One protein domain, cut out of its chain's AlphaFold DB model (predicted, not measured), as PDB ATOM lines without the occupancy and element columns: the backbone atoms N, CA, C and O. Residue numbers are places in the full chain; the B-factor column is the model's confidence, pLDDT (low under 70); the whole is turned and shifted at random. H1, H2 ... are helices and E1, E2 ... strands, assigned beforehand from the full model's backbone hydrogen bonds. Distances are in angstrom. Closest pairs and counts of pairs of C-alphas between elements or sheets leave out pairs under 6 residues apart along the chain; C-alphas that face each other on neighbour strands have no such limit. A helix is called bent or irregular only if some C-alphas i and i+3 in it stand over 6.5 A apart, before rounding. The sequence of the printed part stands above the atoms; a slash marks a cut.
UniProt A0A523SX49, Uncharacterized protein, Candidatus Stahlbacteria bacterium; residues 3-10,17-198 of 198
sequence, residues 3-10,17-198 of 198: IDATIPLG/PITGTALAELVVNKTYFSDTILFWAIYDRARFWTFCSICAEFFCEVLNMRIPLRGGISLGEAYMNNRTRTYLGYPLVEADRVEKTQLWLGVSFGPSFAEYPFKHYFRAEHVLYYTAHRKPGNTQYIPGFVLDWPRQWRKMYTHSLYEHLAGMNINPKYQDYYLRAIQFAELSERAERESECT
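AT A GLANCE: This is residues 3 to 10 and 17 to 198 of the 198 residues of an uncharacterized protein of Candidatus Stahlbacteria bacterium (UniProt A0A523SX49). The core is a short row of strands, E3, E6 and E8 side by side, with E7 beyond E8, H2 running beside E3 at the row's other end, and H1 packed over one side. The long helix H5, with H4 folded against it, covers one end of the body with H3 between it and H1, while the hairpins E1-E2 and E4-E5 lie toward the other end; residues 17 to 23 stick out. The printed part has 190 residues with five named helices and eight named strands, in the order E1 E2 H1 E3 E4 E5 H2 E6 E7 E8 H3 H4 H5. The class is mixed, with four two-strand sheets: E3 and E6 parallel, the pairs E1-E2, E4-E5 and E7-E8 antiparallel. The whole is compact, with a radius of gyration of the C-alphas of 17.0 A and spans of 50 by 39 by 32 A.

IN THESE COORDINATES: Find C-alpha 29 at (-7.429, 32.710, -74.494), where E1 begins, residues 29 to 33; E2 follows, residues 36 to 40. H1, residues 48 to 64, is 24.3 A long. E3, residues 70 to 76, begins at C-alpha 70 (11.336, 34.844, -74.399) and is 20.3 A long. Next come E4, residues 79 to 81, E5, residues 86 to 88, and H2, residues 90 to 100, 15.6 A. Read on to E6, residues 106 to 109, E7, residues 127 to 129, E8, residues 145 to 147, H3, residues 149 to 156, and H4, residues 161 to 168. H5, residues 172 to 196, is 36.7 A long and ends at C-alpha 196 (11.555, 27.912, -102.494); it is irregular, with C-alphas 173 and 176 7.9 A apart.

HOW THE PARTS SIT: In the hairpin E1 and E2, look for N 31 and O 38 at 2.9 A. E2 and E3 are near each other. E3 and E6 have N 73 and O 108 at 2.8 A. The closest C-alphas of E3 and H2 are Gly 72 and Ala 95, 4.4 A; those of E6 and E8 are Ser 108 and Val 146, 4.3 A. The hairpin E4 and E5 has N 79 and O 88 at 2.7 A, the hairpin E7 and E8 N 128 and O 146 at 3.0 A. H1 touches H3 with residues 53 to 60 alone, about perpendicular at 76 degrees, closest at C-alphas Ala 56 and Trp 149, 4.9 A. H5 touches H3 with residues 184 to 192 alone, closest at C-alphas Pro 150 and Ala 185, 5.3 A. The helical hairpin H4 and H5 touches at a shallow tilt of 9 degrees, opposite ways, closest at C-alphas Tyr 162 and Ile 182, 6.3 A. Every O i to N i+4 pair is within hydrogen-bond range in H1, H2, H3 and H4, and 18 of 21 in H5.

THE WHOLE: The C-alphas farthest apart, Thr 19 and Pro 172, are 54.5 A apart. Residues 11 to 16 are not printed, and C-alphas 10 and 17 are 14.3 A apart across the cut. The links E6 to E7 and E7 to E8 are long. Mean pLDDT of the printed part is 85.8; residues 3 to 10, 17 to 24, 115 to 121 and 197 to 198 are under 70.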
ATOM      1  N   ILE A   3      -0.511  24.987 -74.647       57.06
ATOM      2  CA  ILE A   3      -1.634  24.369 -75.337       57.06
ATOM      3  C   ILE A   3      -2.204  23.294 -74.421       57.06
ATOM      4  O   ILE A   3      -1.459  22.503 -73.849       57.06
ATOM      5  N   ASP A   4      -3.515  23.307 -74.236       46.72
ATOM      6  CA  ASP A   4      -4.195  22.428 -73.292       46.72
ATOM      7  C   ASP A   4      -4.790  21.223 -74.024       46.72
ATOM      8  O   ASP A   4      -5.592  21.395 -74.936       46.72
ATOM      9  N   ALA A   5      -4.391  20.002 -73.666       41.41
ATOM     10  CA  ALA A   5      -4.830  18.776 -74.337       41.41
ATOM     11  C   ALA A   5      -6.188  18.236 -73.852       41.41
ATOM     12  O   ALA A   5      -6.646  17.211 -74.362       41.41
ATOM     13  N   THR A   6      -6.839  18.889 -72.886       37.81
ATOM     14  CA  THR A   6      -8.094  18.392 -72.317       37.81
ATOM     15  C   THR A   6      -9.226  18.369 -73.357       37.81
ATOM     16  O   THR A   6      -9.634  19.397 -73.900       37.81
ATOM     17  N   ILE A   7      -9.777  17.174 -73.612       35.03
ATOM     18  CA  ILE A   7     -11.106  17.007 -74.222       35.03
ATOM     19  C   ILE A   7     -12.100  17.607 -73.224       35.03
ATOM     20  O   ILE A   7     -12.039  17.218 -72.057       35.03
ATOM     21  N   PRO A   8     -13.001  18.528 -73.617       37.31
ATOM     22  CA  PRO A   8     -13.961  19.096 -72.685       37.31
ATOM     23  C   PRO A   8     -14.828  17.970 -72.115       37.31
ATOM     24  O   PRO A   8     -15.747  17.477 -72.768       37.31
ATOM     25  N   LEU A   9     -14.527  17.554 -70.885       30.88
ATOM     26  CA  LEU A   9     -15.471  16.843 -70.044       30.88
ATOM     27  C   LEU A   9     -16.485  17.904 -69.637       30.88
ATOM     28  O   LEU A   9     -16.243  18.716 -68.746       30.88
ATOM     29  N   GLY A  10     -17.549  17.995 -70.430       32.25
ATOM     30  CA  GLY A  10     -18.606  18.954 -70.195       32.25
ATOM     31  C   GLY A  10     -19.224  18.721 -68.827       32.25
ATOM     32  O   GLY A  10     -19.646  17.611 -68.547       32.25
ATOM     33  N   PRO A  17     -22.556  31.224 -75.014       31.88
ATOM     34  CA  PRO A  17     -23.506  31.047 -76.097       31.88
ATOM     35  C   PRO A  17     -22.924  30.004 -77.055       31.88
ATOM     36  O   PRO A  17     -22.099  30.307 -77.914       31.88
ATOM     37  N   ILE A  18     -23.350  28.753 -76.891       48.53
ATOM     38  CA  ILE A  18     -23.186  27.713 -77.907       48.53
ATOM     39  C   ILE A  18     -24.342  27.879 -78.899       48.53
ATOM     40  O   ILE A  18     -25.300  27.116 -78.908       48.53
ATOM     41  N   THR A  19     -24.290  28.931 -79.710       38.66
ATOM     42  CA  THR A  19     -25.242  29.132 -80.810       38.66
ATOM     43  C   THR A  19     -24.535  29.802 -81.974       38.66
ATOM     44  O   THR A  19     -24.182  30.973 -81.882       38.66
ATOM     45  N   GLY A  20     -24.398  29.072 -83.083       30.38
ATOM     46  CA  GLY A  20     -24.167  29.672 -84.397       30.38
ATOM     47  C   GLY A  20     -23.041  29.033 -85.195       30.38
ATOM     48  O   GLY A  20     -21.890  29.425 -85.092       30.38
ATOM     49  N   THR A  21     -23.412  28.059 -86.018       41.34
ATOM     50  CA  THR A  21     -22.842  27.705 -87.325       41.34
ATOM     51  C   THR A  21     -21.687  28.591 -87.832       41.34
ATOM     52  O   THR A  21     -21.898  29.546 -88.573       41.34
ATOM     53  N   ALA A  22     -20.452  28.207 -87.521       36.84
ATOM     54  CA  ALA A  22     -19.273  28.517 -88.322       36.84
ATOM     55  C   ALA A  22     -18.291  27.354 -88.165       36.84
ATOM     56  O   ALA A  22     -18.138  26.805 -87.074       36.84
ATOM     57  N   LEU A  23     -17.649  26.939 -89.251       41.78
ATOM     58  CA  LEU A  23     -16.536  25.996 -89.226       41.78
ATOM     59  C   LEU A  23     -15.405  26.550 -88.333       41.78
ATOM     60  O   LEU A  23     -14.569  27.319 -88.784       41.78
ATOM     61  N   ALA A  24     -15.448  26.164 -87.056       55.00
ATOM     62  CA  ALA A  24     -14.377  26.059 -86.063       55.00
ATOM     63  C   ALA A  24     -13.252  27.117 -86.098       55.00
ATOM     64  O   ALA A  24     -12.115  26.815 -86.468       55.00
ATOM     65  N   GLU A  25     -13.517  28.322 -85.590       72.00
ATOM     66  CA  GLU A  25     -12.459  29.283 -85.250       72.00
ATOM     67  C   GLU A  25     -11.591  28.751 -84.085       72.00
ATOM     68  O   GLU A  25     -12.074  28.074 -83.168       72.00
ATOM     69  N   LEU A  26     -10.277  28.996 -84.127       82.56
ATOM     70  CA  LEU A  26      -9.388  28.715 -82.997       82.56
ATOM     71  C   LEU A  26      -9.593  29.793 -81.928       82.56
ATOM     72  O   LEU A  26      -9.223  30.946 -82.133       82.56
ATOM     73  N   VAL A  27     -10.106  29.410 -80.761       86.62
ATOM     74  CA  VAL A  27     -10.229  30.329 -79.623       86.62
ATOM     75  C   VAL A  27      -8.933  30.320 -78.817       86.62
ATOM     76  O   VAL A  27      -8.652  29.370 -78.084       86.62
ATOM     77  N   VAL A  28      -8.152  31.393 -78.942       89.25
ATOM     78  CA  VAL A  28      -6.971  31.634 -78.104       89.25
ATOM     79  C   VAL A  28      -7.361  32.523 -76.931       89.25
ATOM     80  O   VAL A  28      -7.742  33.681 -77.091       89.25
ATOM     81  N   ASN A  29      -7.240  31.977 -75.730       90.50
ATOM     82  CA  ASN A  29      -7.429  32.710 -74.494       90.50
ATOM     83  C   ASN A  29      -6.109  33.332 -74.034       90.50
ATOM     84  O   ASN A  29      -5.023  32.828 -74.335       90.50
ATOM     85  N   LYS A  30      -6.209  34.427 -73.278       90.81
ATOM     86  CA  LYS A  30      -5.050  35.152 -72.761       90.81
ATOM     87  C   LYS A  30      -5.262  35.678 -71.351       90.81
ATOM     88  O   LYS A  30      -6.371  36.048 -70.976       90.81
ATOM     89  N   THR A  31      -4.173  35.760 -70.603       90.44
ATOM     90  CA  THR A  31      -4.096  36.463 -69.323       90.44
ATOM     91  C   THR A  31      -2.694  37.039 -69.153       90.44
ATOM     92  O   THR A  31      -1.757  36.647 -69.852       90.44
ATOM     93  N   TYR A  32      -2.551  37.984 -68.234       87.12
ATOM     94  CA  TYR A  32      -1.270  38.574 -67.874       87.12
ATOM     95  C   TYR A  32      -1.160  38.652 -66.354       87.12
ATOM     96  O   TYR A  32      -2.139  38.933 -65.660       87.12
ATOM     97  N   PHE A  33       0.032  38.387 -65.830       81.75
ATOM     98  CA  PHE A  33       0.318  38.478 -64.403       81.75
ATOM     99  C   PHE A  33       1.755  38.941 -64.194       81.75
ATOM    100  O   PHE A  33       2.684  38.309 -64.689       81.75
ATOM    101  N   SER A  34       1.925  40.035 -63.443       77.50
ATOM    102  CA  SER A  34       3.217  40.699 -63.220       77.50
ATOM    103  C   SER A  34       3.923  41.048 -64.541       77.50
ATOM    104  O   SER A  34       3.604  42.061 -65.156       77.50
ATOM    105  N   ASP A  35       4.829  40.183 -64.991       81.06
ATOM    106  CA  ASP A  35       5.696  40.276 -66.167       81.06
ATOM    107  C   ASP A  35       5.478  39.126 -67.171       81.06
ATOM    108  O   ASP A  35       6.162  39.036 -68.189       81.06
ATOM    109  N   THR A  36       4.519  38.241 -66.902       85.88
ATOM    110  CA  THR A  36       4.254  37.056 -67.712       85.88
ATOM    111  C   THR A  36       2.982  37.219 -68.530       85.88
ATOM    112  O   THR A  36       1.928  37.617 -68.026       85.88
ATOM    113  N   ILE A  37       3.076  36.842 -69.804       91.31
ATOM    114  CA  ILE A  37       1.953  36.770 -70.734       91.31
ATOM    115  C   ILE A  37       1.666  35.299 -71.008       91.31
ATOM    116  O   ILE A  37       2.536  34.542 -71.447       91.31
ATOM    117  N   LEU A  38       0.430  34.891 -70.742       92.00
ATOM    118  CA  LEU A  38      -0.009  33.517 -70.905       92.00
ATOM    119  C   LEU A  38      -1.077  33.444 -71.992       92.00
ATOM    120  O   LEU A  38      -2.131  34.063 -71.873       92.00
ATOM    121  N   PHE A  39      -0.796  32.644 -73.017       92.50
ATOM    122  CA  PHE A  39      -1.759  32.222 -74.033       92.50
ATOM    123  C   PHE A  39      -2.047  30.743 -73.903       92.50
ATOM    124  O   PHE A  39      -1.116  29.976 -73.634       92.50
ATOM    125  N   TRP A  40      -3.303  30.369 -74.136       93.56
ATOM    126  CA  TRP A  40      -3.699  28.978 -74.274       93.56
ATOM    127  C   TRP A  40      -4.877  28.774 -75.207       93.56
ATOM    128  O   TRP A  40      -5.711  29.655 -75.409       93.56
ATOM    129  N   ALA A  41      -4.934  27.574 -75.762       91.44
ATOM    130  CA  ALA A  41      -6.037  27.084 -76.564       91.44
ATOM    131  C   ALA A  41      -6.220  25.591 -76.292       91.44
ATOM    132  O   ALA A  41      -5.273  24.917 -75.881       91.44
ATOM    133  N   ILE A  42      -7.425  25.090 -76.559       89.75
ATOM    134  CA  ILE A  42      -7.669  23.647 -76.606       89.75
ATOM    135  C   ILE A  42      -6.861  23.081 -77.775       89.75
ATOM    136  O   ILE A  42      -6.919  23.604 -78.893       89.75
ATOM    137  N   TYR A  43      -6.099  22.027 -77.509       85.88
ATOM    138  CA  TYR A  43      -5.287  21.347 -78.495       85.88
ATOM    139  C   TYR A  43      -6.190  20.750 -79.560       85.88
ATOM    140  O   TYR A  43      -7.035  19.894 -79.305       85.88
ATOM    141  N   ASP A  44      -5.949  21.176 -80.785       85.19
ATOM    142  CA  ASP A  44      -6.529  20.576 -81.960       85.19
ATOM    143  C   ASP A  44      -5.459  20.493 -83.036       85.19
ATOM    144  O   ASP A  44      -4.812  21.488 -83.375       85.19
ATOM    145  N   ARG A  45      -5.265  19.291 -83.581       81.31
ATOM    146  CA  ARG A  45      -4.191  19.035 -84.543       81.31
ATOM    147  C   ARG A  45      -4.333  19.900 -85.795       81.31
ATOM    148  O   ARG A  45      -3.322  20.364 -86.315       81.31
ATOM    149  N   ALA A  46      -5.557  20.111 -86.278       83.81
ATOM    150  CA  ALA A  46      -5.793  20.898 -87.486       83.81
ATOM    151  C   ALA A  46      -5.474  22.387 -87.268       83.81
ATOM    152  O   ALA A  46      -4.932  23.038 -88.160       83.81
ATOM    153  N   ARG A  47      -5.752  22.908 -86.067       85.81
ATOM    154  CA  ARG A  47      -5.577  24.326 -85.709       85.81
ATOM    155  C   ARG A  47      -4.264  24.652 -84.996       85.81
ATOM    156  O   ARG A  47      -3.975  25.827 -84.781       85.81
ATOM    157  N   PHE A  48      -3.437  23.662 -84.667       86.62
ATOM    158  CA  PHE A  48      -2.135  23.878 -84.026       86.62
ATOM    159  C   PHE A  48      -1.251  24.868 -84.806       86.62
ATOM    160  O   PHE A  48      -0.611  25.732 -84.211       86.62
ATOM    161  N   TRP A  49      -1.285  24.819 -86.140       87.88
ATOM    162  CA  TRP A  49      -0.546  25.762 -86.991       87.88
ATOM    163  C   TRP A  49      -1.035  27.194 -86.850       87.88
ATOM    164  O   TRP A  49      -0.223  28.112 -86.786       87.88
ATOM    165  N   THR A  50      -2.348  27.382 -86.736       90.69
ATOM    166  CA  THR A  50      -2.948  28.691 -86.474       90.69
ATOM    167  C   THR A  50      -2.497  29.228 -85.119       90.69
ATOM    168  O   THR A  50      -2.149  30.400 -85.019       90.69
ATOM    169  N   PHE A  51      -2.404  28.375 -84.092       90.94
ATOM    170  CA  PHE A  51      -1.856  28.775 -82.794       90.94
ATOM    171  C   PHE A  51      -0.393  29.227 -82.911       90.94
ATOM    172  O   PHE A  51      -0.036  30.283 -82.389       90.94
ATOM    173  N   CYS A  52       0.444  28.478 -83.636       92.31
ATOM    174  CA  CYS A  52       1.834  28.858 -83.897       92.31
ATOM    175  C   CYS A  52       1.940  30.192 -84.652       92.31
ATOM    176  O   CYS A  52       2.747  31.032 -84.258       92.31
ATOM    177  N   SER A  53       1.112  30.420 -85.680       93.50
ATOM    178  CA  SER A  53       1.050  31.706 -86.393       93.50
ATOM    179  C   SER A  53       0.712  32.858 -85.446       93.50
ATOM    180  O   SER A  53       1.449  33.835 -85.408       93.50
ATOM    181  N   ILE A  54      -0.329  32.710 -84.618       93.75
ATOM    182  CA  ILE A  54      -0.728  33.729 -83.632       93.75
ATOM    183  C   ILE A  54       0.415  34.018 -82.651       93.75
ATOM    184  O   ILE A  54       0.687  35.172 -82.326       93.75
ATOM    185  N   CYS A  55       1.115  32.979 -82.189       94.94
ATOM    186  CA  CYS A  55       2.269  33.142 -81.308       94.94
ATOM    187  C   CYS A  55       3.418  33.896 -81.994       94.94
ATOM    188  O   CYS A  55       4.062  34.728 -81.357       94.94
ATOM    189  N   ALA A  56       3.679  33.610 -83.272       96.00
ATOM    190  CA  ALA A  56       4.747  34.248 -84.038       96.00
ATOM    191  C   ALA A  56       4.412  35.713 -84.331       96.00
ATOM    192  O   ALA A  56       5.255  36.579 -84.127       96.00
ATOM    193  N   GLU A  57       3.173  35.996 -84.736       96.06
ATOM    194  CA  GLU A  57       2.662  37.351 -84.956       96.06
ATOM    195  C   GLU A  57       2.747  38.182 -83.683       96.06
ATOM    196  O   GLU A  57       3.323  39.267 -83.688       96.06
ATOM    197  N   PHE A  58       2.257  37.643 -82.565       95.38
ATOM    198  CA  PHE A  58       2.359  38.317 -81.279       95.38
ATOM    199  C   PHE A  58       3.814  38.590 -80.887       95.38
ATOM    200  O   PHE A  58       4.137  39.688 -80.434       95.38
ATOM    201  N   PHE A  59       4.700  37.606 -81.062       95.94
ATOM    202  CA  PHE A  59       6.119  37.786 -80.779       95.94
ATOM    203  C   PHE A  59       6.715  38.917 -81.626       95.94
ATOM    204  O   PHE A  59       7.403  39.779 -81.081       95.94
ATOM    205  N   CYS A  60       6.412  38.953 -82.927       97.75
ATOM    206  CA  CYS A  60       6.858  40.004 -83.838       97.75
ATOM    207  C   CYS A  60       6.320  41.386 -83.449       97.75
ATOM    208  O   CYS A  60       7.099  42.333 -83.422       97.75
ATOM    209  N   GLU A  61       5.042  41.508 -83.081       97.31
ATOM    210  CA  GLU A  61       4.457  42.773 -82.614       97.31
ATOM    211  C   GLU A  61       5.168  43.303 -81.365       97.31
ATOM    212  O   GLU A  61       5.566  44.469 -81.294       97.31
ATOM    213  N   VAL A  62       5.389  42.440 -80.372       94.75
ATOM    214  CA  VAL A  62       6.069  42.855 -79.141       94.75
ATOM    215  C   VAL A  62       7.537  43.191 -79.389       94.75
ATOM    216  O   VAL A  62       8.051  44.176 -78.848       94.75
ATOM    217  N   LEU A  63       8.198  42.430 -80.260       96.12
ATOM    218  CA  LEU A  63       9.560  42.727 -80.676       96.12
ATOM    219  C   LEU A  63       9.630  44.081 -81.394       96.12
ATOM    220  O   LEU A  63      10.511  44.877 -81.079       96.12
ATOM    221  N   ASN A  64       8.686  44.391 -82.287       97.38
ATOM    222  CA  ASN A  64       8.590  45.669 -82.999       97.38
ATOM    223  C   ASN A  64       8.383  46.857 -82.036       97.38
ATOM    224  O   ASN A  64       8.990  47.913 -82.206       97.38
ATOM    225  N   MET A  65       7.654  46.649 -80.932       96.06
ATOM    226  CA  MET A  65       7.548  47.601 -79.812       96.06
ATOM    227  C   MET A  65       8.835  47.742 -78.973       96.06
ATOM    228  O   MET A  65       8.845  48.444 -77.963       96.06
ATOM    229  N   ARG A  66       9.935  47.102 -79.387       95.38
ATOM    230  CA  ARG A  66      11.241  47.074 -78.709       95.38
ATOM    231  C   ARG A  66      11.205  46.456 -77.314       95.38
ATOM    232  O   ARG A  66      12.033  46.785 -76.465       95.38
ATOM    233  N   ILE A  67      10.292  45.517 -77.084       92.94
ATOM    234  CA  ILE A  67      10.215  44.762 -75.836       92.94
ATOM    235  C   ILE A  67      10.872  43.390 -76.071       92.94
ATOM    236  O   ILE A  67      10.368  42.594 -76.865       92.94
ATOM    237  N   PRO A  68      12.010  43.083 -75.417       92.81
ATOM    238  CA  PRO A  68      12.648  41.781 -75.561       92.81
ATOM    239  C   PRO A  68      11.808  40.703 -74.865       92.81
ATOM    240  O   PRO A  68      11.526  40.806 -73.672       92.81
ATOM    241  N   LEU A  69      11.448  39.648 -75.597       91.94
ATOM    242  CA  LEU A  69      10.669  38.529 -75.069       91.94
ATOM    243  C   LEU A  69      11.365  37.183 -75.250       91.94
ATOM    244  O   LEU A  69      12.127  36.951 -76.192       91.94
ATOM    245  N   ARG A  70      11.028  36.271 -74.336       93.31
ATOM    246  CA  ARG A  70      11.336  34.844 -74.399       93.31
ATOM    247  C   ARG A  70      10.079  34.060 -74.072       93.31
ATOM    248  O   ARG A  70       9.306  34.464 -73.207       93.31
ATOM    249  N   GLY A  71       9.872  32.952 -74.769       93.75
ATOM    250  CA  GLY A  71       8.692  32.121 -74.579       93.75
ATOM    251  C   GLY A  71       9.015  30.636 -74.572       93.75
ATOM    252  O   GLY A  71       9.917  30.168 -75.263       93.75
ATOM    253  N   GLY A  72       8.238  29.887 -73.799       95.00
ATOM    254  CA  GLY A  72       8.066  28.449 -73.971       95.00
ATOM    255  C   GLY A  72       6.675  28.148 -74.518       95.00
ATOM    256  O   GLY A  72       5.725  28.837 -74.136       95.00
ATOM    257  N   ILE A  73       6.567  27.150 -75.398       94.31
ATOM    258  CA  ILE A  73       5.311  26.489 -75.778       94.31
ATOM    259  C   ILE A  73       5.352  25.071 -75.218       94.31
ATOM    260  O   ILE A  73       6.249  24.302 -75.551       94.31
ATOM    261  N   SER A  74       4.374  24.722 -74.395       93.19
ATOM    262  CA  SER A  74       4.191  23.380 -73.837       93.19
ATOM    263  C   SER A  74       2.798  22.853 -74.166       93.19
ATOM    264  O   SER A  74       1.930  23.601 -74.624       93.19
ATOM    265  N   LEU A  75       2.597  21.558 -73.954       90.56
ATOM    266  CA  LEU A  75       1.362  20.846 -74.244       90.56
ATOM    267  C   LEU A  75       1.041  19.856 -73.126       90.56
ATOM    268  O   LEU A  75       1.928  19.174 -72.623       90.56
ATOM    269  N   GLY A  76      -0.228  19.752 -72.757       89.25
ATOM    270  CA  GLY A  76      -0.711  18.742 -71.816       89.25
ATOM    271  C   GLY A  76      -1.987  19.194 -71.131       89.25
ATOM    272  O   GLY A  76      -2.508  20.256 -71.444       89.25
ATOM    273  N   GLU A  77      -2.493  18.392 -70.205       90.06
ATOM    274  CA  GLU A  77      -3.705  18.731 -69.458       90.06
ATOM    275  C   GLU A  77      -3.437  19.857 -68.454       90.06
ATOM    276  O   GLU A  77      -2.450  19.833 -67.702       90.06
ATOM    277  N   ALA A  78      -4.330  20.845 -68.429       90.06
ATOM    278  CA  ALA A  78      -4.289  21.930 -67.463       90.06
ATOM    279  C   ALA A  78      -5.696  22.382 -67.048       90.06
ATOM    280  O   ALA A  78      -6.639  22.407 -67.826       90.06
ATOM    281  N   TYR A  79      -5.833  22.809 -65.798       90.31
ATOM    282  CA  TYR A  79      -7.000  23.536 -65.332       90.31
ATOM    283  C   TYR A  79      -6.824  25.026 -65.621       90.31
ATOM    284  O   TYR A  79      -5.951  25.672 -65.035       90.31
ATOM    285  N   MET A  80      -7.664  25.570 -66.504       88.56
ATOM    286  CA  MET A  80      -7.582  26.954 -66.974       88.56
ATOM    287  C   MET A  80      -8.890  27.706 -66.696       88.56
ATOM    288  O   MET A  80      -9.816  27.682 -67.503       88.56
ATOM    289  N   ASN A  81      -8.978  28.405 -65.558       87.62
ATOM    290  CA  ASN A  81     -10.175  29.155 -65.172       87.62
ATOM    291  C   ASN A  81      -9.923  30.666 -65.136       87.62
ATOM    292  O   ASN A  81      -9.320  31.205 -64.205       87.62
ATOM    293  N   ASN A  82     -10.462  31.370 -66.133       84.88
ATOM    294  CA  ASN A  82     -10.350  32.827 -66.231       84.88
ATOM    295  C   ASN A  82     -11.170  33.592 -65.200       84.88
ATOM    296  O   ASN A  82     -10.752  34.668 -64.775       84.88
ATOM    297  N   ARG A  83     -12.317  33.051 -64.785       87.38
ATOM    298  CA  ARG A  83     -13.200  33.711 -63.820       87.38
ATOM    299  C   ARG A  83     -12.543  33.778 -62.447       87.38
ATOM    300  O   ARG A  83     -12.553  34.826 -61.814       87.38
ATOM    301  N   THR A  84     -11.939  32.676 -62.010       89.19
ATOM    302  CA  THR A  84     -11.250  32.593 -60.713       89.19
ATOM    303  C   THR A  84      -9.762  32.940 -60.799       89.19
ATOM    304  O   THR A  84      -9.088  32.956 -59.772       89.19
ATOM    305  N   ARG A  85      -9.239  33.220 -62.006       87.75
ATOM    306  CA  ARG A  85      -7.806  33.421 -62.299       87.75
ATOM    307  C   ARG A  85      -6.934  32.280 -61.767       87.75
ATOM    308  O   ARG A  85      -5.858  32.501 -61.216       87.75
ATOM    309  N   THR A  86      -7.425  31.052 -61.903       88.12
ATOM    310  CA  THR A  86      -6.754  29.846 -61.415       88.12
ATOM    311  C   THR A  86      -6.222  29.056 -62.602       88.12
ATOM    312  O   THR A  86      -6.997  28.639 -63.461       88.12
ATOM    313  N   TYR A  87      -4.906  28.850 -62.630       89.94
ATOM    314  CA  TYR A  87      -4.198  28.157 -63.705       89.94
ATOM    315  C   TYR A  87      -3.274  27.110 -63.086       89.94
ATOM    316  O   TYR A  87      -2.360  27.466 -62.342       89.94
ATOM    317  N   LEU A  88      -3.534  25.828 -63.338       91.44
ATOM    318  CA  LEU A  88      -2.808  24.720 -62.712       91.44
ATOM    319  C   LEU A  88      -2.570  23.601 -63.725       91.44
ATOM    320  O   LEU A  88      -3.485  23.202 -64.428       91.44
ATOM    321  N   GLY A  89      -1.352  23.070 -63.787       92.31
ATOM    322  CA  GLY A  89      -1.014  21.983 -64.703       92.31
ATOM    323  C   GLY A  89       0.480  21.905 -64.982       92.31
ATOM    324  O   GLY A  89       1.195  22.907 -64.910       92.31
ATOM    325  N   TYR A  90       0.952  20.708 -65.326       93.31
ATOM    326  CA  TYR A  90       2.346  20.489 -65.716       93.31
ATOM    327  C   TYR A  90       2.802  21.366 -66.900       93.31
ATOM    328  O   TYR A  90       3.923  21.878 -66.841       93.31
ATOM    329  N   PRO A  91       1.958  21.660 -67.914       93.44
ATOM    330  CA  PRO A  91       2.357  22.533 -69.016       93.44
ATOM    331  C   PRO A  91       2.795  23.939 -68.574       93.44
ATOM    332  O   PRO A  91       3.684  24.519 -69.198       93.44
ATOM    333  N   LEU A  92       2.246  24.488 -67.482       93.25
ATOM    334  CA  LEU A  92       2.681  25.786 -66.934       93.25
ATOM    335  C   LEU A  92       4.121  25.719 -66.425       93.25
ATOM    336  O   LEU A  92       4.937  26.584 -66.740       93.25
ATOM    337  N   VAL A  93       4.437  24.656 -65.684       93.56
ATOM    338  CA  VAL A  93       5.779  24.400 -65.150       93.56
ATOM    339  C   VAL A  93       6.770  24.152 -66.283       93.56
ATOM    340  O   VAL A  93       7.895  24.644 -66.248       93.56
ATOM    341  N   GLU A  94       6.359  23.403 -67.304       94.25
ATOM    342  CA  GLU A  94       7.187  23.150 -68.476       94.25
ATOM    343  C   GLU A  94       7.485  24.437 -69.249       94.25
ATOM    344  O   GLU A  94       8.652  24.718 -69.513       94.25
ATOM    345  N   ALA A  95       6.473  25.252 -69.562       94.00
ATOM    346  CA  ALA A  95       6.668  26.504 -70.294       94.00
ATOM    347  C   ALA A  95       7.601  27.475 -69.550       94.00
ATOM    348  O   ALA A  95       8.454  28.101 -70.184       94.00
ATOM    349  N   ASP A  96       7.482  27.565 -68.221       92.81
ATOM    350  CA  ASP A  96       8.380  28.354 -67.366       92.81
ATOM    351  C   ASP A  96       9.827  27.832 -67.413       92.81
ATOM    352  O   ASP A  96      10.774  28.597 -67.612       92.81
ATOM    353  N   ARG A  97      10.022  26.512 -67.305       94.06
ATOM    354  CA  ARG A  97      11.355  25.894 -67.418       94.06
ATOM    355  C   ARG A  97      11.965  26.112 -68.795       94.06
ATOM    356  O   ARG A  97      13.155  26.414 -68.895       94.06
ATOM    357  N   VAL A  98      11.166  25.979 -69.849       94.25
ATOM    358  CA  VAL A  98      11.596  26.240 -71.222       94.25
ATOM    359  C   VAL A  98      12.043  27.691 -71.347       94.25
ATOM    360  O   VAL A  98      13.156  27.921 -71.794       94.25
ATOM    361  N   GLU A  99      11.263  28.681 -70.911       93.25
ATOM    362  CA  GLU A  99      11.665  30.102 -70.943       93.25
ATOM    363  C   GLU A  99      13.013  30.344 -70.237       93.25
ATOM    364  O   GLU A  99      13.953  30.896 -70.828       93.25
ATOM    365  N   LYS A 100      13.161  29.845 -69.003       91.69
ATOM    366  CA  LYS A 100      14.346  30.090 -68.166       91.69
ATOM    367  C   LYS A 100      15.626  29.473 -68.717       91.69
ATOM    368  O   LYS A 100      16.720  29.975 -68.433       91.69
ATOM    369  N   THR A 101      15.518  28.409 -69.506       93.31
ATOM    370  CA  THR A 101      16.658  27.631 -70.020       93.31
ATOM    371  C   THR A 101      17.184  28.123 -71.373       93.31
ATOM    372  O   THR A 101      18.166  27.584 -71.890       93.31
ATOM    373  N   GLN A 102      16.607  29.202 -71.910       92.75
ATOM    374  CA  GLN A 102      16.995  29.816 -73.179       92.75
ATOM    375  C   GLN A 102      17.881  31.062 -72.991       92.75
ATOM    376  O   GLN A 102      17.697  31.848 -72.055       92.75
ATOM    377  N   LEU A 103      18.816  31.269 -73.918       94.38
ATOM    378  CA  LEU A 103      19.756  32.389 -74.014       94.38
ATOM    379  C   LEU A 103      19.630  33.054 -75.395       94.38
ATOM    380  O   LEU A 103      20.543  32.998 -76.201       94.38
ATOM    381  N   TRP A 104      18.463  33.605 -75.714       96.00
ATOM    382  CA  TRP A 104      18.177  34.326 -76.967       96.00
ATOM    383  C   TRP A 104      16.843  35.068 -76.857       96.00
ATOM    384  O   TRP A 104      16.163  34.909 -75.848       96.00
ATOM    385  N   LEU A 105      16.453  35.831 -77.876       96.62
ATOM    386  CA  LEU A 105      15.071  36.286 -78.050       96.62
ATOM    387  C   LEU A 105      14.350  35.317 -78.985       96.62
ATOM    388  O   LEU A 105      14.793  35.099 -80.112       96.62
ATOM    389  N   GLY A 106      13.265  34.717 -78.512       96.00
ATOM    390  CA  GLY A 106      12.543  33.719 -79.288       96.00
ATOM    391  C   GLY A 106      11.620  32.854 -78.452       96.00
ATOM    392  O   GLY A 106      11.396  33.089 -77.261       96.00
ATOM    393  N   VAL A 107      11.068  31.844 -79.115       96.44
ATOM    394  CA  VAL A 107      10.089  30.931 -78.540       96.44
ATOM    395  C   VAL A 107      10.504  29.500 -78.849       96.44
ATOM    396  O   VAL A 107      10.622  29.128 -80.018       96.44
ATOM    397  N   SER A 108      10.669  28.692 -77.806       95.06
ATOM    398  CA  SER A 108      11.024  27.276 -77.930       95.06
ATOM    399  C   SER A 108       9.877  26.368 -77.505       95.06
ATOM    400  O   SER A 108       9.105  26.695 -76.604       95.06
ATOM    401  N   PHE A 109       9.779  25.206 -78.143       93.62
ATOM    402  CA  PHE A 109       8.864  24.147 -77.730       93.62
ATOM    403  C   PHE A 109       9.493  23.346 -76.592       93.62
ATOM    404  O   PHE A 109      10.706  23.127 -76.580       93.62
ATOM    405  N   GLY A 110       8.670  22.924 -75.639       92.62
ATOM    406  CA  GLY A 110       9.075  22.080 -74.527       92.62
ATOM    407  C   GLY A 110       9.048  20.581 -74.845       92.62
ATOM    408  O   GLY A 110       8.626  20.174 -75.936       92.62
ATOM    409  N   PRO A 111       9.546  19.741 -73.917       91.19
ATOM    410  CA  PRO A 111       9.651  18.297 -74.102       91.19
ATOM    411  C   PRO A 111       8.316  17.591 -74.346       91.19
ATOM    412  O   PRO A 111       8.326  16.540 -74.982       91.19
ATOM    413  N   SER A 112       7.177  18.167 -73.946       89.38
ATOM    414  CA  SER A 112       5.854  17.585 -74.202       89.38
ATOM    415  C   SER A 112       5.575  17.352 -75.692       89.38
ATOM    416  O   SER A 112       4.783  16.489 -76.058       89.38
ATOM    417  N   PHE A 113       6.235  18.103 -76.579       85.62
ATOM    418  CA  PHE A 113       6.130  17.925 -78.031       85.62
ATOM    419  C   PHE A 113       7.018  16.801 -78.587       85.62
ATOM    420  O   PHE A 113       6.872  16.425 -79.749       85.62
ATOM    421  N   ALA A 114       7.938  16.255 -77.788       78.12
ATOM    422  CA  ALA A 114       8.767  15.111 -78.164       78.12
ATOM    423  C   ALA A 114       8.087  13.758 -77.863       78.12
ATOM    424  O   ALA A 114       8.518  12.723 -78.382       78.12
ATOM    425  N   GLU A 115       7.028  13.757 -77.049       69.81
ATOM    426  CA  GLU A 115       6.293  12.560 -76.637       69.81
ATOM    427  C   GLU A 115       5.169  12.192 -77.629       69.81
ATOM    428  O   GLU A 115       4.650  13.019 -78.383       69.81
ATOM    429  N   TYR A 116       4.800  10.908 -77.687       55.31
ATOM    430  CA  TYR A 116       3.646  10.439 -78.469       55.31
ATOM    431  C   TYR A 116       2.340  10.908 -77.796       55.31
ATOM    432  O   TYR A 116       2.272  10.835 -76.572       55.31
ATOM    433  N   PRO A 117       1.291  11.341 -78.532       57.88
ATOM    434  CA  PRO A 117       1.083  11.313 -79.989       57.88
ATOM    435  C   PRO A 117       1.593  12.551 -80.757       57.88
ATOM    436  O   PRO A 117       1.269  12.720 -81.935       57.88
ATOM    437  N   PHE A 118       2.367  13.427 -80.119       63.09
ATOM    438  CA  PHE A 118       2.713  14.763 -80.630       63.09
ATOM    439  C   PHE A 118       3.994  14.802 -81.476       63.09
ATOM    440  O   PHE A 118       4.238  15.765 -82.197       63.09
ATOM    441  N   LYS A 119       4.748  13.700 -81.464       60.53
ATOM    442  CA  LYS A 119       6.069  13.502 -82.077       60.53
ATOM    443  C   LYS A 119       6.202  13.782 -83.592       60.53
ATOM    444  O   LYS A 119       7.324  13.760 -84.089       60.53
ATOM    445  N   HIS A 120       5.128  14.011 -84.361       55.16
ATOM    446  CA  HIS A 120       5.186  13.758 -85.815       55.16
ATOM    447  C   HIS A 120       4.713  14.818 -86.807       55.16
ATOM    448  O   HIS A 120       4.748  14.537 -88.000       55.16
ATOM    449  N   TYR A 121       4.356  16.035 -86.411       65.00
ATOM    450  CA  TYR A 121       3.954  17.023 -87.416       65.00
ATOM    451  C   TYR A 121       4.445  18.385 -86.994       65.00
ATOM    452  O   TYR A 121       3.743  19.037 -86.246       65.00
ATOM    453  N   PHE A 122       5.631  18.787 -87.451       78.94
ATOM    454  CA  PHE A 122       6.059  20.182 -87.487       78.94
ATOM    455  C   PHE A 122       6.081  20.642 -88.939       78.94
ATOM    456  O   PHE A 122       6.730  20.015 -89.774       78.94
ATOM    457  N   ARG A 123       5.350  21.716 -89.255       82.44
ATOM    458  CA  ARG A 123       5.480  22.382 -90.553       82.44
ATOM    459  C   ARG A 123       6.740  23.235 -90.528       82.44
ATOM    460  O   ARG A 123       6.878  24.084 -89.650       82.44
ATOM    461  N   ALA A 124       7.612  23.043 -91.517       82.44
ATOM    462  CA  ALA A 124       8.836  23.833 -91.674       82.44
ATOM    463  C   ALA A 124       8.560  25.342 -91.845       82.44
ATOM    464  O   ALA A 124       9.429  26.166 -91.602       82.44
ATOM    465  N   GLU A 125       7.334  25.711 -92.229       87.38
ATOM    466  CA  GLU A 125       6.862  27.102 -92.296       87.38
ATOM    467  C   GLU A 125       6.707  27.776 -90.926       87.38
ATOM    468  O   GLU A 125       6.692  29.003 -90.852       87.38
ATOM    469  N   HIS A 126       6.557  26.990 -89.859       89.25
ATOM    470  CA  HIS A 126       6.279  27.480 -88.509       89.25
ATOM    471  C   HIS A 126       7.368  27.115 -87.513       89.25
ATOM    472  O   HIS A 126       7.494  27.785 -86.490       89.25
ATOM    473  N   VAL A 127       8.105  26.031 -87.753       92.06
ATOM    474  CA  VAL A 127       9.023  25.455 -86.771       92.06
ATOM    475  C   VAL A 127      10.322  25.023 -87.431       92.06
ATOM    476  O   VAL A 127      10.317  24.303 -88.428       92.06
ATOM    477  N   LEU A 128      11.436  25.405 -86.810       93.75
ATOM    478  CA  LEU A 128      12.786  25.011 -87.202       93.75
ATOM    479  C   LEU A 128      13.482  24.271 -86.062       93.75
ATOM    480  O   LEU A 128      13.153  24.444 -84.887       93.75
ATOM    481  N   TYR A 129      14.468  23.444 -86.408       92.06
ATOM    482  CA  TYR A 129      15.362  22.845 -85.425       92.06
ATOM    483  C   TYR A 129      16.567  23.759 -85.184       92.06
ATOM    484  O   TYR A 129      17.334  24.053 -86.099       92.06
ATOM    485  N   TYR A 130      16.750  24.203 -83.944       93.62
ATOM    486  CA  TYR A 130      17.828  25.093 -83.533       93.62
ATOM    487  C   TYR A 130      18.175  24.867 -82.060       93.62
ATOM    488  O   TYR A 130      17.303  24.854 -81.200       93.62
ATOM    489  N   THR A 131      19.457  24.705 -81.728       92.94
ATOM    490  CA  THR A 131      19.886  24.336 -80.361       92.94
ATOM    491  C   THR A 131      20.909  25.284 -79.749       92.94
ATOM    492  O   THR A 131      21.138  25.234 -78.540       92.94
ATOM    493  N   ALA A 132      21.487  26.189 -80.543       92.81
ATOM    494  CA  ALA A 132      22.511  27.117 -80.071       92.81
ATOM    495  C   ALA A 132      21.970  28.157 -79.074       92.81
ATOM    496  O   ALA A 132      22.747  28.807 -78.388       92.81
ATOM    497  N   HIS A 133      20.653  28.282 -78.913       91.62
ATOM    498  CA  HIS A 133      20.036  29.137 -77.902       91.62
ATOM    499  C   HIS A 133      19.963  28.511 -76.496       91.62
ATOM    500  O   HIS A 133      19.536  29.176 -75.554       91.62
ATOM    501  N   ARG A 134      20.344  27.243 -76.309       93.06
ATOM    502  CA  ARG A 134      20.266  26.576 -74.998       93.06
ATOM    503  C   ARG A 134      21.316  27.127 -74.028       93.06
ATOM    504  O   ARG A 134      22.476  27.333 -74.398       93.06
ATOM    505  N   LYS A 135      20.936  27.301 -72.760       90.88
ATOM    506  CA  LYS A 135      21.902  27.481 -71.667       90.88
ATOM    507  C   LYS A 135      22.639  26.160 -71.386       90.88
ATOM    508  O   LYS A 135      22.025  25.094 -71.493       90.88
ATOM    509  N   PRO A 136      23.923  26.200 -70.985       86.25
ATOM    510  CA  PRO A 136      24.657  25.000 -70.582       86.25
ATOM    511  C   PRO A 136      23.922  24.208 -69.488       86.25
ATOM    512  O   PRO A 136      23.280  24.796 -68.617       86.25
ATOM    513  N   GLY A 137      23.999  22.874 -69.543       82.06
ATOM    514  CA  GLY A 137      23.453  21.971 -68.516       82.06
ATOM    515  C   GLY A 137      21.929  21.781 -68.504       82.06
ATOM    516  O   GLY A 137      21.425  21.086 -67.630       82.06
ATOM    517  N   ASN A 138      21.190  22.372 -69.450       76.88
ATOM    518  CA  ASN A 138      19.719  22.362 -69.460       76.88
ATOM    519  C   ASN A 138      19.117  21.756 -70.740       76.88
ATOM    520  O   ASN A 138      18.016  22.115 -71.158       76.88
ATOM    521  N   THR A 139      19.839  20.847 -71.394       75.19
ATOM    522  CA  THR A 139      19.432  20.283 -72.689       75.19
ATOM    523  C   THR A 139      18.158  19.448 -72.605       75.19
ATOM    524  O   THR A 139      17.413  19.430 -73.582       75.19
ATOM    525  N   GLN A 140      17.856  18.820 -71.459       79.25
ATOM    526  CA  GLN A 140      16.641  18.011 -71.311       79.25
ATOM    527  C   GLN A 140      15.335  18.818 -71.396       79.25
ATOM    528  O   GLN A 140      14.289  18.241 -71.668       79.25
ATOM    529  N   TYR A 141      15.379  20.135 -71.175       82.25
ATOM    530  CA  TYR A 141      14.180  20.977 -71.159       82.25
ATOM    531  C   TYR A 141      13.851  21.596 -72.515       82.25
ATOM    532  O   TYR A 141      12.786  22.179 -72.668       82.25
ATOM    533  N   ILE A 142      14.748  21.501 -73.497       84.00
ATOM    534  CA  ILE A 142      14.557  22.131 -74.804       84.00
ATOM    535  C   ILE A 142      14.900  21.104 -75.886       84.00
ATOM    536  O   ILE A 142      16.075  20.988 -76.236       84.00
ATOM    537  N   PRO A 143      13.926  20.390 -76.483       86.00
ATOM    538  CA  PRO A 143      14.169  19.400 -77.540       86.00
ATOM    539  C   PRO A 143      14.824  19.980 -78.800       86.00
ATOM    540  O   PRO A 143      15.507  19.256 -79.518       86.00
ATOM    541  N   GLY A 144      14.740  21.297 -79.015       89.25
ATOM    542  CA  GLY A 144      15.414  22.009 -80.111       89.25
ATOM    543  C   GLY A 144      14.472  22.497 -81.203       89.25
ATOM    544  O   GLY A 144      14.909  23.208 -82.094       89.25
ATOM    545  N   PHE A 145      13.186  22.166 -81.123       91.81
ATOM    546  CA  PHE A 145      12.169  22.787 -81.963       91.81
ATOM    547  C   PHE A 145      11.886  24.202 -81.463       91.81
ATOM    548  O   PHE A 145      11.665  24.412 -80.266       91.81
ATOM    549  N   VAL A 146      11.897  25.163 -82.379       95.00
ATOM    550  CA  VAL A 146      11.668  26.581 -82.094       95.00
ATOM    551  C   VAL A 146      10.733  27.198 -83.121       95.00
ATOM    552  O   VAL A 146      10.693  26.762 -84.269       95.00
ATOM    553  N   LEU A 147       9.986  28.214 -82.703       95.69
ATOM    554  CA  LEU A 147       9.076  28.946 -83.575       95.69
ATOM    555  C   LEU A 147       9.870  29.779 -84.589       95.69
ATOM    556  O   LEU A 147      10.745  30.555 -84.200       95.69
ATOM    557  N   ASP A 148       9.535  29.662 -85.871       97.00
ATOM    558  CA  ASP A 148      10.143  30.428 -86.965       97.00
ATOM    559  C   ASP A 148       9.557  31.849 -87.060       97.00
ATOM    560  O   ASP A 148       8.971  32.280 -88.054       97.00
ATOM    561  N   TRP A 149       9.690  32.597 -85.966       97.25
ATOM    562  CA  TRP A 149       9.248  33.983 -85.885       97.25
ATOM    563  C   TRP A 149       9.982  34.936 -86.860       97.25
ATOM    564  O   TRP A 149       9.331  35.875 -87.318       97.25
ATOM    565  N   PRO A 150      11.260  34.737 -87.272       97.88
ATOM    566  CA  PRO A 150      11.900  35.615 -88.255       97.88
ATOM    567  C   PRO A 150      11.232  35.544 -89.629       97.88
ATOM    568  O   PRO A 150      11.124  36.560 -90.316       97.88
ATOM    569  N   ARG A 151      10.728  34.367 -90.019       96.75
ATOM    570  CA  ARG A 151       9.927  34.217 -91.236       96.75
ATOM    571  C   ARG A 151       8.630  35.009 -91.159       96.75
ATOM    572  O   ARG A 151       8.259  35.680 -92.117       96.75
ATOM    573  N   GLN A 152       7.968  34.988 -90.003       96.81
ATOM    574  CA  GLN A 152       6.776  35.802 -89.778       96.81
ATOM    575  C   GLN A 152       7.095  37.304 -89.794       96.81
ATOM    576  O   GLN A 152       6.347  38.075 -90.391       96.81
ATOM    577  N   TRP A 153       8.225  37.728 -89.221       98.00
ATOM    578  CA  TRP A 153       8.676  39.122 -89.277       98.00
ATOM    579  C   TRP A 153       8.782  39.633 -90.716       98.00
ATOM    580  O   TRP A 153       8.240  40.691 -91.026       98.00
ATOM    581  N   ARG A 154       9.416  38.858 -91.610       97.00
ATOM    582  CA  ARG A 154       9.562  39.211 -93.036       97.00
ATOM    583  C   ARG A 154       8.224  39.347 -93.771       97.00
ATOM    584  O   ARG A 154       8.152  40.068 -94.759       97.00
ATOM    585  N   LYS A 155       7.166  38.681 -93.294       96.19
ATOM    586  CA  LYS A 155       5.801  38.828 -93.830       96.19
ATOM    587  C   LYS A 155       5.099  40.086 -93.314       96.19
ATOM    588  O   LYS A 155       4.287  40.661 -94.030       96.19
ATOM    589  N   MET A 156       5.373  40.482 -92.072       97.56
ATOM    590  CA  MET A 156       4.673  41.578 -91.393       97.56
ATOM    591  C   MET A 156       5.308  42.945 -91.640       97.56
ATOM    592  O   MET A 156       4.602  43.949 -91.708       97.56
ATOM    593  N   TYR A 157       6.633  42.997 -91.765       97.88
ATOM    594  CA  TYR A 157       7.377  44.246 -91.806       97.88
ATOM    595  C   TYR A 157       8.362  44.290 -92.970       97.88
ATOM    596  O   TYR A 157       8.972  43.292 -93.343       97.88
ATOM    597  N   THR A 158       8.554  45.492 -93.510       95.31
ATOM    598  CA  THR A 158       9.496  45.761 -94.606       95.31
ATOM    599  C   THR A 158      10.875  46.207 -94.123       95.31
ATOM    600  O   THR A 158      11.818  46.230 -94.909       95.31
ATOM    601  N   HIS A 159      11.008  46.584 -92.847       95.75
ATOM    602  CA  HIS A 159      12.274  47.033 -92.280       95.75
ATOM    603  C   HIS A 159      13.119  45.856 -91.772       95.75
ATOM    604  O   HIS A 159      12.611  44.787 -91.422       95.75
ATOM    605  N   SER A 160      14.436  46.069 -91.732       96.62
ATOM    606  CA  SER A 160      15.408  45.028 -91.407       96.62
ATOM    607  C   SER A 160      15.253  44.526 -89.971       96.62
ATOM    608  O   SER A 160      15.411  45.283 -89.011       96.62
ATOM    609  N   LEU A 161      15.017  43.218 -89.824       97.38
ATOM    610  CA  LEU A 161      15.029  42.546 -88.522       97.38
ATOM    611  C   LEU A 161      16.392  42.684 -87.831       97.38
ATOM    612  O   LEU A 161      16.464  42.882 -86.621       97.38
ATOM    613  N   TYR A 162      17.475  42.584 -88.601       97.12
ATOM    614  CA  TYR A 162      18.840  42.623 -88.082       97.12
ATOM    615  C   TYR A 162      19.168  43.985 -87.468       97.12
ATOM    616  O   TYR A 162      19.673  44.058 -86.348       97.12
ATOM    617  N   GLU A 163      18.823  45.063 -88.175       96.56
ATOM    618  CA  GLU A 163      19.003  46.432 -87.682       96.56
ATOM    619  C   GLU A 163      18.110  46.698 -86.469       96.56
ATOM    620  O   GLU A 163      18.554  47.315 -85.500       96.56
ATOM    621  N   HIS A 164      16.877  46.182 -86.484       97.56
ATOM    622  CA  HIS A 164      15.952  46.318 -85.363       97.56
ATOM    623  C   HIS A 164      16.476  45.635 -84.094       97.56
ATOM    624  O   HIS A 164      16.549  46.267 -83.039       97.56
ATOM    625  N   LEU A 165      16.922  44.378 -84.192       96.69
ATOM    626  CA  LEU A 165      17.529  43.642 -83.075       96.69
ATOM    627  C   LEU A 165      18.804  44.320 -82.566       96.69
ATOM    628  O   LEU A 165      18.997  44.421 -81.353       96.69
ATOM    629  N   ALA A 166      19.661  44.806 -83.468       94.38
ATOM    630  CA  ALA A 166      20.869  45.533 -83.095       94.38
ATOM    631  C   ALA A 166      20.535  46.834 -82.344       94.38
ATOM    632  O   ALA A 166      21.137  47.117 -81.309       94.38
ATOM    633  N   GLY A 167      19.531  47.584 -82.808       95.12
ATOM    634  CA  GLY A 167      19.074  48.825 -82.177       95.12
ATOM    635  C   GLY A 167      18.415  48.633 -80.807       95.12
ATOM    636  O   GLY A 167      18.406  49.558 -79.997       95.12
ATOM    637  N   MET A 168      17.889  47.441 -80.513       95.38
ATOM    638  CA  MET A 168      17.350  47.100 -79.191       95.38
ATOM    639  C   MET A 168      18.439  46.791 -78.149       95.38
ATOM    640  O   MET A 168      18.164  46.850 -76.949       95.38
ATOM    641  N   ASN A 169      19.662  46.456 -78.570       93.31
ATOM    642  CA  ASN A 169      20.753  46.112 -77.662       93.31
ATOM    643  C   ASN A 169      21.413  47.368 -77.064       93.31
ATOM    644  O   ASN A 169      22.469  47.815 -77.503       93.31
ATOM    645  N   ILE A 170      20.791  47.925 -76.025       92.25
ATOM    646  CA  ILE A 170      21.295  49.117 -75.322       92.25
ATOM    647  C   ILE A 170      22.314  48.801 -74.216       92.25
ATOM    648  O   ILE A 170      22.967  49.706 -73.701       92.25
ATOM    649  N   ASN A 171      22.431  47.535 -73.802       92.31
ATOM    650  CA  ASN A 171      23.277  47.127 -72.682       92.31
ATOM    651  C   ASN A 171      24.128  45.901 -73.061       92.31
ATOM    652  O   ASN A 171      23.573  44.802 -73.167       92.31
ATOM    653  N   PRO A 172      25.467  46.044 -73.152       92.62
ATOM    654  CA  PRO A 172      26.379  44.962 -73.531       92.62
ATOM    655  C   PRO A 172      26.244  43.685 -72.693       92.62
ATOM    656  O   PRO A 172      26.521  42.594 -73.183       92.62
ATOM    657  N   LYS A 173      25.759  43.784 -71.446       93.94
ATOM    658  CA  LYS A 173      25.494  42.626 -70.577       93.94
ATOM    659  C   LYS A 173      24.541  41.604 -71.211       93.94
ATOM    660  O   LYS A 173      24.624  40.421 -70.890       93.94
ATOM    661  N   TYR A 174      23.622  42.043 -72.071       93.44
ATOM    662  CA  TYR A 174      22.615  41.181 -72.700       93.44
ATOM    663  C   TYR A 174      22.940  40.832 -74.156       93.44
ATOM    664  O   TYR A 174      22.118  40.204 -74.822       93.44
ATOM    665  N   GLN A 175      24.129  41.189 -74.648       95.12
ATOM    666  CA  GLN A 175      24.503  41.053 -76.056       95.12
ATOM    667  C   GLN A 175      24.347  39.626 -76.599       95.12
ATOM    668  O   GLN A 175      23.864  39.449 -77.717       95.12
ATOM    669  N   ASP A 176      24.652  38.611 -75.791       94.75
ATOM    670  CA  ASP A 176      24.500  37.204 -76.174       94.75
ATOM    671  C   ASP A 176      23.068  36.842 -76.596       94.75
ATOM    672  O   ASP A 176      22.887  36.042 -77.515       94.75
ATOM    673  N   TYR A 177      22.049  37.445 -75.969       95.88
ATOM    674  CA  TYR A 177      20.650  37.181 -76.316       95.88
ATOM    675  C   TYR A 177      20.326  37.669 -77.733       95.88
ATOM    676  O   TYR A 177      19.673  36.960 -78.500       95.88
ATOM    677  N   TYR A 178      20.806  38.862 -78.087       97.12
ATOM    678  CA  TYR A 178      20.575  39.470 -79.397       97.12
ATOM    679  C   TYR A 178      21.389  38.776 -80.488       97.12
ATOM    680  O   TYR A 178      20.843  38.463 -81.541       97.12
ATOM    681  N   LEU A 179      22.661  38.459 -80.224       96.50
ATOM    682  CA  LEU A 179      23.509  37.750 -81.187       96.50
ATOM    683  C   LEU A 179      22.930  36.379 -81.550       96.50
ATOM    684  O   LEU A 179      22.888  36.023 -82.723       96.50
ATOM    685  N   ARG A 180      22.431  35.621 -80.568       96.75
ATOM    686  CA  ARG A 180      21.808  34.312 -80.827       96.75
ATOM    687  C   ARG A 180      20.456  34.435 -81.534       96.75
ATOM    688  O   ARG A 180      20.134  33.589 -82.363       96.75
ATOM    689  N   ALA A 181      19.687  35.491 -81.265       97.69
ATOM    690  CA  ALA A 181      18.471  35.788 -82.027       97.69
ATOM    691  C   ALA A 181      18.784  36.114 -83.499       97.69
ATOM    692  O   ALA A 181      18.122  35.595 -84.393       97.69
ATOM    693  N   ILE A 182      19.834  36.905 -83.756       97.81
ATOM    694  CA  ILE A 182      20.319  37.226 -85.109       97.81
ATOM    695  C   ILE A 182      20.787  35.960 -85.836       97.81
ATOM    696  O   ILE A 182      20.341  35.700 -86.949       97.81
ATOM    697  N   GLN A 183      21.605  35.123 -85.191       97.62
ATOM    698  CA  GLN A 183      22.062  33.848 -85.764       97.62
ATOM    699  C   GLN A 183      20.896  32.934 -86.162       97.62
ATOM    700  O   GLN A 183      20.969  32.222 -87.165       97.62
ATOM    701  N   PHE A 184      19.817  32.933 -85.376       97.81
ATOM    702  CA  PHE A 184      18.616  32.203 -85.755       97.81
ATOM    703  C   PHE A 184      17.874  32.845 -86.928       97.81
ATOM    704  O   PHE A 184      17.429  32.122 -87.815       97.81
ATOM    705  N   ALA A 185      17.756  34.174 -86.961       97.75
ATOM    706  CA  ALA A 185      17.143  34.879 -88.083       97.75
ATOM    707  C   ALA A 185      17.852  34.569 -89.413       97.75
ATOM    708  O   ALA A 185      17.178  34.278 -90.402       97.75
ATOM    709  N   GLU A 186      19.186  34.510 -89.405       97.50
ATOM    710  CA  GLU A 186      19.990  34.093 -90.560       97.50
ATOM    711  C   GLU A 186      19.717  32.636 -90.962       97.50
ATOM    712  O   GLU A 186      19.628  32.314 -92.146       97.50
ATOM    713  N   LEU A 187      19.590  31.729 -89.985       96.81
ATOM    714  CA  LEU A 187      19.254  30.328 -90.244       96.81
ATOM    715  C   LEU A 187      17.862  30.192 -90.870       96.81
ATOM    716  O   LEU A 187      17.715  29.459 -91.845       96.81
ATOM    717  N   SER A 188      16.873  30.911 -90.337       97.00
ATOM    718  CA  SER A 188      15.508  30.967 -90.870       97.00
ATOM    719  C   SER A 188      15.487  31.454 -92.318       97.00
ATOM    720  O   SER A 188      14.859  30.836 -93.172       97.00
ATOM    721  N   GLU A 189      16.218  32.528 -92.619       96.31
ATOM    722  CA  GLU A 189      16.296  33.076 -93.973       96.31
ATOM    723  C   GLU A 189      16.918  32.085 -94.968       96.31
ATOM    724  O   GLU A 189      16.418  31.934 -96.082       96.31
ATOM    725  N   ARG A 190      17.973  31.362 -94.568       95.50
ATOM    726  CA  ARG A 190      18.552  30.298 -95.407       95.50
ATOM    727  C   ARG A 190      17.558  29.162 -95.653       95.50
ATOM    728  O   ARG A 190      17.371  28.774 -96.803       95.50
ATOM    729  N   ALA A 191      16.894  28.680 -94.603       93.31
ATOM    730  CA  ALA A 191      15.923  27.590 -94.699       93.31
ATOM    731  C   ALA A 191      14.720  27.951 -95.591       93.31
ATOM    732  O   ALA A 191      14.214  27.110 -96.337       93.31
ATOM    733  N   GLU A 192      14.268  29.207 -95.545       92.44
ATOM    734  CA  GLU A 192      13.211  29.711 -96.423       92.44
ATOM    735  C   GLU A 192      13.627  29.675 -97.897       92.44
ATOM    736  O   GLU A 192      12.906  29.089 -98.704       92.44
ATOM    737  N   ARG A 193      14.815  30.193 -98.234       91.12
ATOM    738  CA  ARG A 193      15.335  30.190 -99.614       91.12
ATOM    739  C   ARG A 193      15.532  28.778-100.173       91.12
ATOM    740  O   ARG A 193      15.262  28.537-101.344       91.12
ATOM    741  N   GLU A 194      15.990  27.838 -99.348       88.50
ATOM    742  CA  GLU A 194      16.143  26.428 -99.746       88.50
ATOM    743  C   GLU A 194      14.788  25.762-100.037       88.50
ATOM    744  O   GLU A 194      14.677  24.956-100.963       88.50
ATOM    745  N   SER A 195      13.744  26.139 -99.293       81.50
ATOM    746  CA  SER A 195      12.384  25.619 -99.482       81.50
ATOM    747  C   SER A 195      11.715  26.133-100.764       81.50
ATOM    748  O   SER A 195      10.844  25.458-101.293       81.50
ATOM    749  N   GLU A 196      12.097  27.315-101.259       76.69
ATOM    750  CA  GLU A 196      11.555  27.912-102.494       76.69
ATOM    751  C   GLU A 196      12.183  27.338-103.775       76.69
ATOM    752  O   GLU A 196      11.637  27.503-104.865       76.69
ATOM    753  N   CYS A 197      13.334  26.669-103.661       62.94
ATOM    754  CA  CYS A 197      14.070  26.112-104.795       62.94
ATOM    755  C   CYS A 197      13.684  24.652-105.127       62.94
ATOM    756  O   CYS A 197      14.202  24.100-106.100       62.94
ATOM    757  N   THR A 198      12.819  24.028-104.318       52.62
ATOM    758  CA  THR A 198      12.389  22.622-104.443       52.62
ATOM    759  C   THR A 198      10.937  22.539-104.891       52.62
ATOM    760  O   THR A 198      10.646  21.697-105.769       52.62
TER     761      THR A 198